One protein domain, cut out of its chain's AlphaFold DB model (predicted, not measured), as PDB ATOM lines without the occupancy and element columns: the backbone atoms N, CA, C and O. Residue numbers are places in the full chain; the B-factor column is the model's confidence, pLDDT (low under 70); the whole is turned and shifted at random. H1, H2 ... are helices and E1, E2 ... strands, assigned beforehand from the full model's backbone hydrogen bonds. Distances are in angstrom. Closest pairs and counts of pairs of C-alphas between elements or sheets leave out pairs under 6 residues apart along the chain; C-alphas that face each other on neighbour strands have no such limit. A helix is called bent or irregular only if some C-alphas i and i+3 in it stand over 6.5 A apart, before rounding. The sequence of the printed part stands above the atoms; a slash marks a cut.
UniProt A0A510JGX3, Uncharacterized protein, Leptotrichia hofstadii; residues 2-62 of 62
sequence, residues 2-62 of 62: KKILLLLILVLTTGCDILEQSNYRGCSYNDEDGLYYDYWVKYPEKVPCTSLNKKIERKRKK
ATOM      1  N   LYS A   2      34.934  48.206  26.757       61.50
ATOM      2  CA  LYS A   2      33.482  48.306  26.453       61.50
ATOM      3  C   LYS A   2      32.917  47.196  25.546       61.50
ATOM      4  O   LYS A   2      31.807  46.740  25.777       61.50
ATOM      5  N   LYS A   3      33.685  46.725  24.551       66.25
ATOM      6  CA  LYS A   3      33.239  45.670  23.616       66.25
ATOM      7  C   LYS A   3      33.017  44.303  24.286       66.25
ATOM      8  O   LYS A   3      32.107  43.589  23.898       66.25
ATOM      9  N   ILE A   4      33.810  43.965  25.305       76.94
ATOM     10  CA  ILE A   4      33.706  42.683  26.030       76.94
ATOM     11  C   ILE A   4      32.462  42.678  26.925       76.94
ATOM     12  O   ILE A   4      31.740  41.689  26.976       76.94
ATOM     13  N   LEU A   5      32.167  43.812  27.567       79.69
ATOM     14  CA  LEU A   5      30.963  43.975  28.380       79.69
ATOM     15  C   LEU A   5      29.683  43.855  27.536       79.69
ATOM     16  O   LEU A   5      28.742  43.183  27.941       79.69
ATOM     17  N   LEU A   6      29.672  44.449  26.337       75.12
ATOM     18  CA  LEU A   6      28.558  44.326  25.388       75.12
ATOM     19  C   LEU A   6      28.319  42.876  24.945       75.12
ATOM     20  O   LEU A   6      27.173  42.447  24.884       75.12
ATOM     21  N   LEU A   7      29.386  42.116  24.679       76.38
ATOM     22  CA  LEU A   7      29.286  40.703  24.301       76.38
ATOM     23  C   LEU A   7      28.712  39.843  25.435       76.38
ATOM     24  O   LEU A   7      27.851  39.006  25.183       76.38
ATOM     25  N   LEU A   8      29.138  40.080  26.679       74.44
ATOM     26  CA  LEU A   8      28.606  39.374  27.849       74.44
ATOM     27  C   LEU A   8      27.106  39.624  28.034       74.44
ATOM     28  O   LEU A   8      26.355  38.674  28.243       74.44
ATOM     29  N   ILE A   9      26.663  40.878  27.903       74.69
ATOM     30  CA  ILE A   9      25.240  41.233  28.004       74.69
ATOM     31  C   ILE A   9      24.433  40.525  26.907       74.69
ATOM     32  O   ILE A   9      23.383  39.966  27.200       74.69
ATOM     33  N   LEU A  10      24.947  40.478  25.673       69.88
ATOM     34  CA  LEU A  10      24.271  39.829  24.545       69.88
ATOM     35  C   LEU A  10      24.085  38.313  24.750       69.88
ATOM     36  O   LEU A  10      23.046  37.750  24.397       69.88
ATOM     37  N   VAL A  11      25.088  37.647  25.332       69.06
ATOM     38  CA  VAL A  11      25.039  36.211  25.658       69.06
ATOM     39  C   VAL A  11      24.075  35.941  26.816       69.06
ATOM     40  O   VAL A  11      23.317  34.976  26.772       69.06
ATOM     41  N   LEU A  12      24.049  36.815  27.828       65.44
ATOM     42  CA  LEU A  12      23.114  36.716  28.953       65.44
ATOM     43  C   LEU A  12      21.657  36.886  28.502       65.44
ATOM     44  O   LEU A  12      20.796  36.124  28.936       65.44
ATOM     45  N   THR A  13      21.375  37.837  27.604       64.12
ATOM     46  CA  THR A  13      20.006  38.061  27.110       64.12
ATOM     47  C   THR A  13      19.527  36.929  26.205       64.12
ATOM     48  O   THR A  13      18.403  36.466  26.358       64.12
ATOM     49  N   THR A  14      20.382  36.427  25.307       60.00
ATOM     50  CA  THR A  14      20.005  35.319  24.408       60.00
ATOM     51  C   THR A  14      19.917  33.972  25.131       60.00
ATOM     52  O   THR A  14      19.076  33.146  24.784       60.00
ATOM     53  N   GLY A  15      20.721  33.750  26.177       57.81
ATOM     54  CA  GLY A  15      20.649  32.539  26.999       57.81
ATOM     55  C   GLY A  15      19.320  32.384  27.748       57.81
ATOM     56  O   GLY A  15      18.818  31.266  27.877       57.81
ATOM     57  N   CYS A  16      18.715  33.490  28.195       59.56
ATOM     58  CA  CYS A  16      17.409  33.467  28.859       59.56
ATOM     59  C   CYS A  16      16.267  33.068  27.912       59.56
ATOM     60  O   CYS A  16      15.421  32.258  28.295       59.56
ATOM     61  N   ASP A  17      16.269  33.569  26.674       57.56
ATOM     62  CA  ASP A  17      15.244  33.229  25.679       57.56
ATOM     63  C   ASP A  17      15.324  31.753  25.259       57.56
ATOM     64  O   ASP A  17      14.301  31.083  25.104       57.56
ATOM     65  N   ILE A  18      16.542  31.211  25.147       57.12
ATOM     66  CA  ILE A  18      16.774  29.796  24.824       57.12
ATOM     67  C   ILE A  18      16.280  28.889  25.954       57.12
ATOM     68  O   ILE A  18      15.682  27.851  25.679       57.12
ATOM     69  N   LEU A  19      16.487  29.272  27.217       53.06
ATOM     70  CA  LEU A  19      15.975  28.527  28.372       53.06
ATOM     71  C   LEU A  19      14.446  28.522  28.400       53.06
ATOM     72  O   LEU A  19      13.839  27.464  28.581       53.06
ATOM     73  N   GLU A  20      13.813  29.668  28.146       56.44
ATOM     74  CA  GLU A  20      12.354  29.740  28.092       56.44
ATOM     75  C   GLU A  20      11.786  28.905  26.936       56.44
ATOM     76  O   GLU A  20      10.800  28.194  27.115       56.44
ATOM     77  N   GLN A  21      12.435  28.928  25.769       55.53
ATOM     78  CA  GLN A  21      12.045  28.123  24.613       55.53
ATOM     79  C   GLN A  21      12.338  26.628  24.816       55.53
ATOM     80  O   GLN A  21      11.599  25.779  24.314       55.53
ATOM     81  N   SER A  22      13.369  26.289  25.598       56.81
ATOM     82  CA  SER A  22      13.690  24.909  25.974       56.81
ATOM     83  C   SER A  22      12.613  24.271  26.853       56.81
ATOM     84  O   SER A  22      12.320  23.097  26.662       56.81
ATOM     85  N   ASN A  23      11.928  25.046  27.705       58.56
ATOM     86  CA  ASN A  23      10.783  24.557  28.487       58.56
ATOM     87  C   ASN A  23       9.583  24.143  27.614       58.56
ATOM     88  O   ASN A  23       8.662  23.497  28.108       58.56
ATOM     89  N   TYR A  24       9.576  24.526  26.333       64.06
ATOM     90  CA  TYR A  24       8.552  24.148  25.358       64.06
ATOM     91  C   TYR A  24       9.060  23.134  24.323       64.06
ATOM     92  O   TYR A  24       8.291  22.716  23.454       64.06
ATOM     93  N   ARG A  25      10.340  22.720  24.387       66.06
ATOM     94  CA  ARG A  25      10.862  21.634  23.547       66.06
ATOM     95  C   ARG A  25      10.171  20.341  23.963       66.06
ATOM     96  O   ARG A  25      10.456  19.800  25.022       66.06
ATOM     97  N   GLY A  26       9.274  19.860  23.112       80.38
ATOM     98  CA  GLY A  26       8.436  18.699  23.401       80.38
ATOM     99  C   GLY A  26       6.955  19.027  23.516       80.38
ATOM    100  O   GLY A  26       6.189  18.119  23.761       80.38
ATOM    101  N   CYS A  27       6.521  20.270  23.303       87.00
ATOM    102  CA  CYS A  27       5.098  20.585  23.195       87.00
ATOM    103  C   CYS A  27       4.649  20.607  21.724       87.00
ATOM    104  O   CYS A  27       5.207  21.364  20.930       87.00
ATOM    105  N   SER A  28       3.625  19.832  21.368       87.56
ATOM    106  CA  SER A  28       2.960  19.870  20.060       87.56
ATOM    107  C   SER A  28       1.592  20.530  20.165       87.56
ATOM    108  O   SER A  28       0.870  20.322  21.139       87.56
ATOM    109  N   TYR A  29       1.237  21.324  19.160       87.12
ATOM    110  CA  TYR A  29      -0.084  21.937  19.049       87.12
ATOM    111  C   TYR A  29      -1.130  20.893  18.643       87.12
ATOM    112  O   TYR A  29      -0.852  20.050  17.791       87.12
ATOM    113  N   ASN A  30      -2.314  20.963  19.249       88.00
ATOM    114  CA  ASN A  30      -3.500  20.224  18.843       88.00
ATOM    115  C   ASN A  30      -4.515  21.203  18.235       88.00
ATOM    116  O   ASN A  30      -4.985  22.117  18.913       88.00
ATOM    117  N   ASP A  31      -4.863  20.999  16.965       87.81
ATOM    118  CA  ASP A  31      -5.806  21.858  16.243       87.81
ATOM    119  C   ASP A  31      -7.258  21.705  16.734       87.81
ATOM    120  O   ASP A  31      -8.049  22.632  16.578       87.81
ATOM    121  N   GLU A  32      -7.616  20.569  17.348       89.19
ATOM    122  CA  GLU A  32      -8.993  20.287  17.788       89.19
ATOM    123  C   GLU A  32      -9.453  21.199  18.933       89.19
ATOM    124  O   GLU A  32     -10.585  21.680  18.943       89.19
ATOM    125  N   ASP A  33      -8.579  21.419  19.915       90.06
ATOM    126  CA  ASP A  33      -8.862  22.203  21.125       90.06
ATOM    127  C   ASP A  33      -8.015  23.483  21.217       90.06
ATOM    128  O   ASP A  33      -8.232  24.325  22.093       90.06
ATOM    129  N   GLY A  34      -7.062  23.658  20.299       88.25
ATOM    130  CA  GLY A  34      -6.163  24.802  20.252       88.25
ATOM    131  C   GLY A  34      -5.174  24.864  21.417       88.25
ATOM    132  O   GLY A  34      -4.745  25.969  21.786       88.25
ATOM    133  N   LEU A  35      -4.835  23.718  22.018       89.75
ATOM    134  CA  LEU A  35      -3.911  23.596  23.146       89.75
ATOM    135  C   LEU A  35      -2.620  22.875  22.758       89.75
ATOM    136  O   LEU A  35      -2.560  22.095  21.814       89.75
ATOM    137  N   TYR A  36      -1.563  23.126  23.528       89.25
ATOM    138  CA  TYR A  36      -0.294  22.416  23.406       89.25
ATOM    139  C   TYR A  36      -0.201  21.270  24.417       89.25
ATOM    140  O   TYR A  36      -0.491  21.467  25.604       89.25
ATOM    141  N   TYR A  37       0.277  20.114  23.959       88.12
ATOM    142  CA  TYR A  37       0.463  18.886  24.737       88.12
ATOM    143  C   TYR A  37       1.884  18.354  24.614       88.12
ATOM    144  O   TYR A  37       2.554  18.614  23.617       88.12
ATOM    145  N   ASP A  38       2.332  17.594  25.607       88.06
ATOM    146  CA  ASP A  38       3.604  16.885  25.554       88.06
ATOM    147  C   ASP A  38       3.583  15.838  24.427       88.06
ATOM    148  O   ASP A  38       2.740  14.945  24.384       88.06
ATOM    149  N   TYR A  39       4.518  15.989  23.498       79.44
ATOM    150  CA  TYR A  39       4.743  15.159  22.326       79.44
ATOM    151  C   TYR A  39       5.332  13.791  22.689       79.44
ATOM    152  O   TYR A  39       5.126  12.818  21.967       79.44
ATOM    153  N   TRP A  40       6.090  13.704  23.785       77.75
ATOM    154  CA  TRP A  40       6.829  12.492  24.149       77.75
ATOM    155  C   TRP A  40       5.993  11.491  24.946       77.75
ATOM    156  O   TRP A  40       6.399  10.334  25.097       77.75
ATOM    157  N   VAL A  41       4.829  11.908  25.446       74.56
ATOM    158  CA  VAL A  41       3.930  11.031  26.198       74.56
ATOM    159  C   VAL A  41       3.161  10.136  25.228       74.56
ATOM    160  O   VAL A  41       2.603  10.583  24.225       74.56
ATOM    161  N   LYS A  42       3.160   8.826  25.504       66.62
ATOM    162  CA  LYS A  42       2.476   7.842  24.661       66.62
ATOM    163  C   LYS A  42       0.963   8.036  24.737       66.62
ATOM    164  O   LYS A  42       0.382   8.113  25.816       66.62
ATOM    165  N   TYR A  43       0.327   8.008  23.570       53.09
ATOM    166  CA  TYR A  43      -1.122   7.891  23.443       53.09
ATOM    167  C   TYR A  43      -1.647   6.721  24.305       53.09
ATOM    168  O   TYR A  43      -1.030   5.650  24.277       53.09
ATOM    169  N   PRO A  44      -2.759   6.867  25.052       65.19
ATOM    170  CA  PRO A  44      -3.753   7.949  25.004       65.19
ATOM    171  C   PRO A  44      -3.540   9.100  26.005       65.19
ATOM    172  O   PRO A  44      -4.406   9.965  26.126       65.19
ATOM    173  N   GLU A  45      -2.433   9.128  26.747       77.06
ATOM    174  CA  GLU A  45      -2.246  10.093  27.831       77.06
ATOM    175  C   GLU A  45      -1.818  11.467  27.280       77.06
ATOM    176  O   GLU A  45      -0.650  11.731  27.011       77.06
ATOM    177  N   LYS A  46      -2.792  12.360  27.064       77.88
ATOM    178  CA  LYS A  46      -2.538  13.752  26.666       77.88
ATOM    179  C   LYS A  46      -2.147  14.578  27.899       77.88
ATOM    180  O   LYS A  46      -3.011  14.941  28.696       77.88
ATOM    181  N   VAL A  47      -0.869  14.931  28.041       85.62
ATOM    182  CA  VAL A  47      -0.392  15.805  29.133       85.62
ATOM    183  C   VAL A  47      -0.275  17.249  28.631       85.62
ATOM    184  O   VAL A  47       0.541  17.517  27.753       85.62
ATOM    185  N   PRO A  48      -1.076  18.207  29.130       85.38
ATOM    186  CA  PRO A  48      -1.055  19.573  28.621       85.38
ATOM    187  C   PRO A  48       0.202  20.331  29.056       85.38
ATOM    188  O   PRO A  48       0.562  20.368  30.239       85.38
ATOM    189  N   CYS A  49       0.798  21.067  28.120       88.38
ATOM    190  CA  CYS A  49       1.883  22.008  28.384       88.38
ATOM    191  C   CYS A  49       1.357  23.262  29.097       88.38
ATOM    192  O   CYS A  49       1.228  24.344  28.521       88.38
ATOM    193  N   THR A  50       1.038  23.117  30.384       85.81
ATOM    194  CA  THR A  50       0.303  24.109  31.186       85.81
ATOM    195  C   THR A  50       0.962  25.489  31.188       85.81
ATOM    196  O   THR A  50       0.271  26.501  31.077       85.81
ATOM    197  N   SER A  51       2.295  25.552  31.292       84.19
ATOM    198  CA  SER A  51       3.026  26.827  31.274       84.19
ATOM    199  C   SER A  51       2.868  27.555  29.931       84.19
ATOM    200  O   SER A  51       2.556  28.748  29.904       84.19
ATOM    201  N   LEU A  52       2.980  26.817  28.818       86.75
ATOM    202  CA  LEU A  52       2.836  27.357  27.462       86.75
ATOM    203  C   LEU A  52       1.415  27.852  27.211       86.75
ATOM    204  O   LEU A  52       1.218  29.000  26.809       86.75
ATOM    205  N   ASN A  53       0.429  27.008  27.520       89.62
ATOM    206  CA  ASN A  53      -0.982  27.331  27.339       89.62
ATOM    207  C   ASN A  53      -1.365  28.581  28.149       89.62
ATOM    208  O   ASN A  53      -1.960  29.505  27.594       89.62
ATOM    209  N   LYS A  54      -0.915  28.701  29.411       88.62
ATOM    210  CA  LYS A  54      -1.118  29.912  30.231       88.62
ATOM    211  C   LYS A  54      -0.435  31.153  29.646       88.62
ATOM    212  O   LYS A  54      -1.008  32.243  29.691       88.62
ATOM    213  N   LYS A  55       0.788  31.033  29.112       86.75
ATOM    214  CA  LYS A  55       1.501  32.159  28.479       86.75
ATOM    215  C   LYS A  55       0.743  32.674  27.254       86.75
ATOM    216  O   LYS A  55       0.605  33.887  27.093       86.75
ATOM    217  N   ILE A  56       0.235  31.772  26.417       86.31
ATOM    218  CA  ILE A  56      -0.553  32.114  25.225       86.31
ATOM    219  C   ILE A  56      -1.898  32.725  25.623       86.31
ATOM    220  O   ILE A  56      -2.270  33.765  25.084       86.31
ATOM    221  N   GLU A  57      -2.592  32.149  26.604       89.00
ATOM    222  CA  GLU A  57      -3.857  32.685  27.117       89.00
ATOM    223  C   GLU A  57      -3.698  34.131  27.612       89.00
ATOM    224  O   GLU A  57      -4.481  35.008  27.246       89.00
ATOM    225  N   ARG A  58      -2.636  34.414  28.379       88.62
ATOM    226  CA  ARG A  58      -2.314  35.780  28.822       88.62
ATOM    227  C   ARG A  58      -2.043  36.729  27.657       88.62
ATOM    228  O   ARG A  58      -2.439  37.884  27.740       88.62
ATOM    229  N   LYS A  59      -1.377  36.266  26.591       85.19
ATOM    230  CA  LYS A  59      -1.147  37.071  25.380       85.19
ATOM    231  C   LYS A  59      -2.435  37.343  24.603       85.19
ATOM    232  O   LYS A  59      -2.551  38.421  24.051       85.19
ATOM    233  N   ARG A  60      -3.386  36.402  24.564       83.75
ATOM    234  CA  ARG A  60      -4.689  36.578  23.890       83.75
ATOM    235  C   ARG A  60      -5.612  37.564  24.614       83.75
ATOM    236  O   ARG A  60      -6.462  38.170  23.981       83.75
ATOM    237  N   LYS A  61      -5.471  37.685  25.937       86.00
ATOM    238  CA  LYS A  61      -6.263  38.592  26.787       86.00
ATOM    239  C   LYS A  61      -5.729  40.029  26.835       86.00
ATOM    240  O   LYS A  61      -6.348  40.865  27.487       86.00
ATOM    241  N   LYS A  62      -4.565  40.282  26.241       71.25
ATOM    242  CA  LYS A  62      -3.863  41.564  26.272       71.25
ATOM    243  C   LYS A  62      -3.992  42.252  24.923       71.25
ATOM    244  O   LYS A  62      -4.109  43.492  24.939       71.25
TER     245      LYS A  62
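AT A GLANCE: This is residues 2 to 62 of the 62 residues of an uncharacterized protein of Leptotrichia hofstadii (UniProt A0A510JGX3). A small antiparallel hairpin of two strands, E1 and E2, sits with the helix H2 in a modest head, and the long helix H1 sticks out from this head as an arm, with its residues 2 to 19 standing free. H2 comes nearest to the hairpin at E2, and a long loop, residues 39 to 49, swings out from E2 and folds back to the beginning of H2. The printed part has 61 residues with two named helices and two named strands, in the order H1, E1, E2, H2, and its class is mostly helix. The whole is extended, with a radius of gyration of the C-alphas of 16.3 A, and the outline is flat, spanning 54 by 31 by 15 A, the arm H1 making most of the length.

IN THESE COORDINATES: The sheet has two strands in the order E1 - E2. E1 covers residues 27 to 30, from Cys 27 with its C-alpha at (5.098, 20.585, 23.195) to Asn 30, and E2 covers residues 35 to 38, from Leu 35 to Asp 38. The first and last C-alphas are 9.6 A apart in E1 and 10.4 A apart in E2. H1 covers residues 2 to 22, is the longest helix, and measures 30.6 A from C-alpha 2 at (33.482, 48.306, 26.453) to C-alpha 22 at (13.690, 24.909, 25.974). H2 covers residues 50 to 60 and measures 15.3 A, ending with C-alpha 60 at (-4.689, 36.578, 23.890). Neither helix is bent or irregular.

HOW THE PARTS SIT: E1 and E2 are antiparallel neighbours and form a hairpin, with 138 degrees between their N-to-C directions. Among the C-alphas that face each other are those of Tyr 29 and Tyr 36, 4.4 A apart, and those of Cys 27 and Asp 38, 4.6 A apart. Across the pair, N of Ser 28 and O of Tyr 37 are within hydrogen-bond range at 2.8 A, and N of Tyr 37 and O of Ser 28 at 2.9 A. E2 and H2 have 4 pairs of C-alphas within 8 A; the closest are those of Tyr 36 and Asn 53, 6.3 A apart, and the centres of the two elements are 11.3 A apart. E1 and H2 are only just apart, their closest C-alphas 8.3 A from each other. Within 10 A, H2 has 15 pairs of C-alphas with E2 and 4 with E1, made by its residues 50 to 57. H1 is apart from E2 and apart from H2. In H2 each O i to N i+4 pair is within hydrogen-bond range, and in H1 16 of 17 are.

THE WHOLE: The two C-alphas farthest apart are those of Lys 2 and Pro 44, 54.9 A, while the first and last printed C-alphas, of Lys 2 and Lys 62, are 37.9 A apart. Without residues 2 to 19, the body has 43 residues and spans 34 by 24 by 13 A, with a radius of gyration of 10.7 A. The links from H1 to E1 and from E1 to E2 are tight, with 4 residues each, and the link from E2 to H2 is long, with 11 residues. The printed part has no cut, and residue 62 is the chain's last. The mean pLDDT of the printed part is 76.1; residues 2 to 3, 10 to 25 and 42 to 44 are under 70, and the mean pLDDT of H1 is 65.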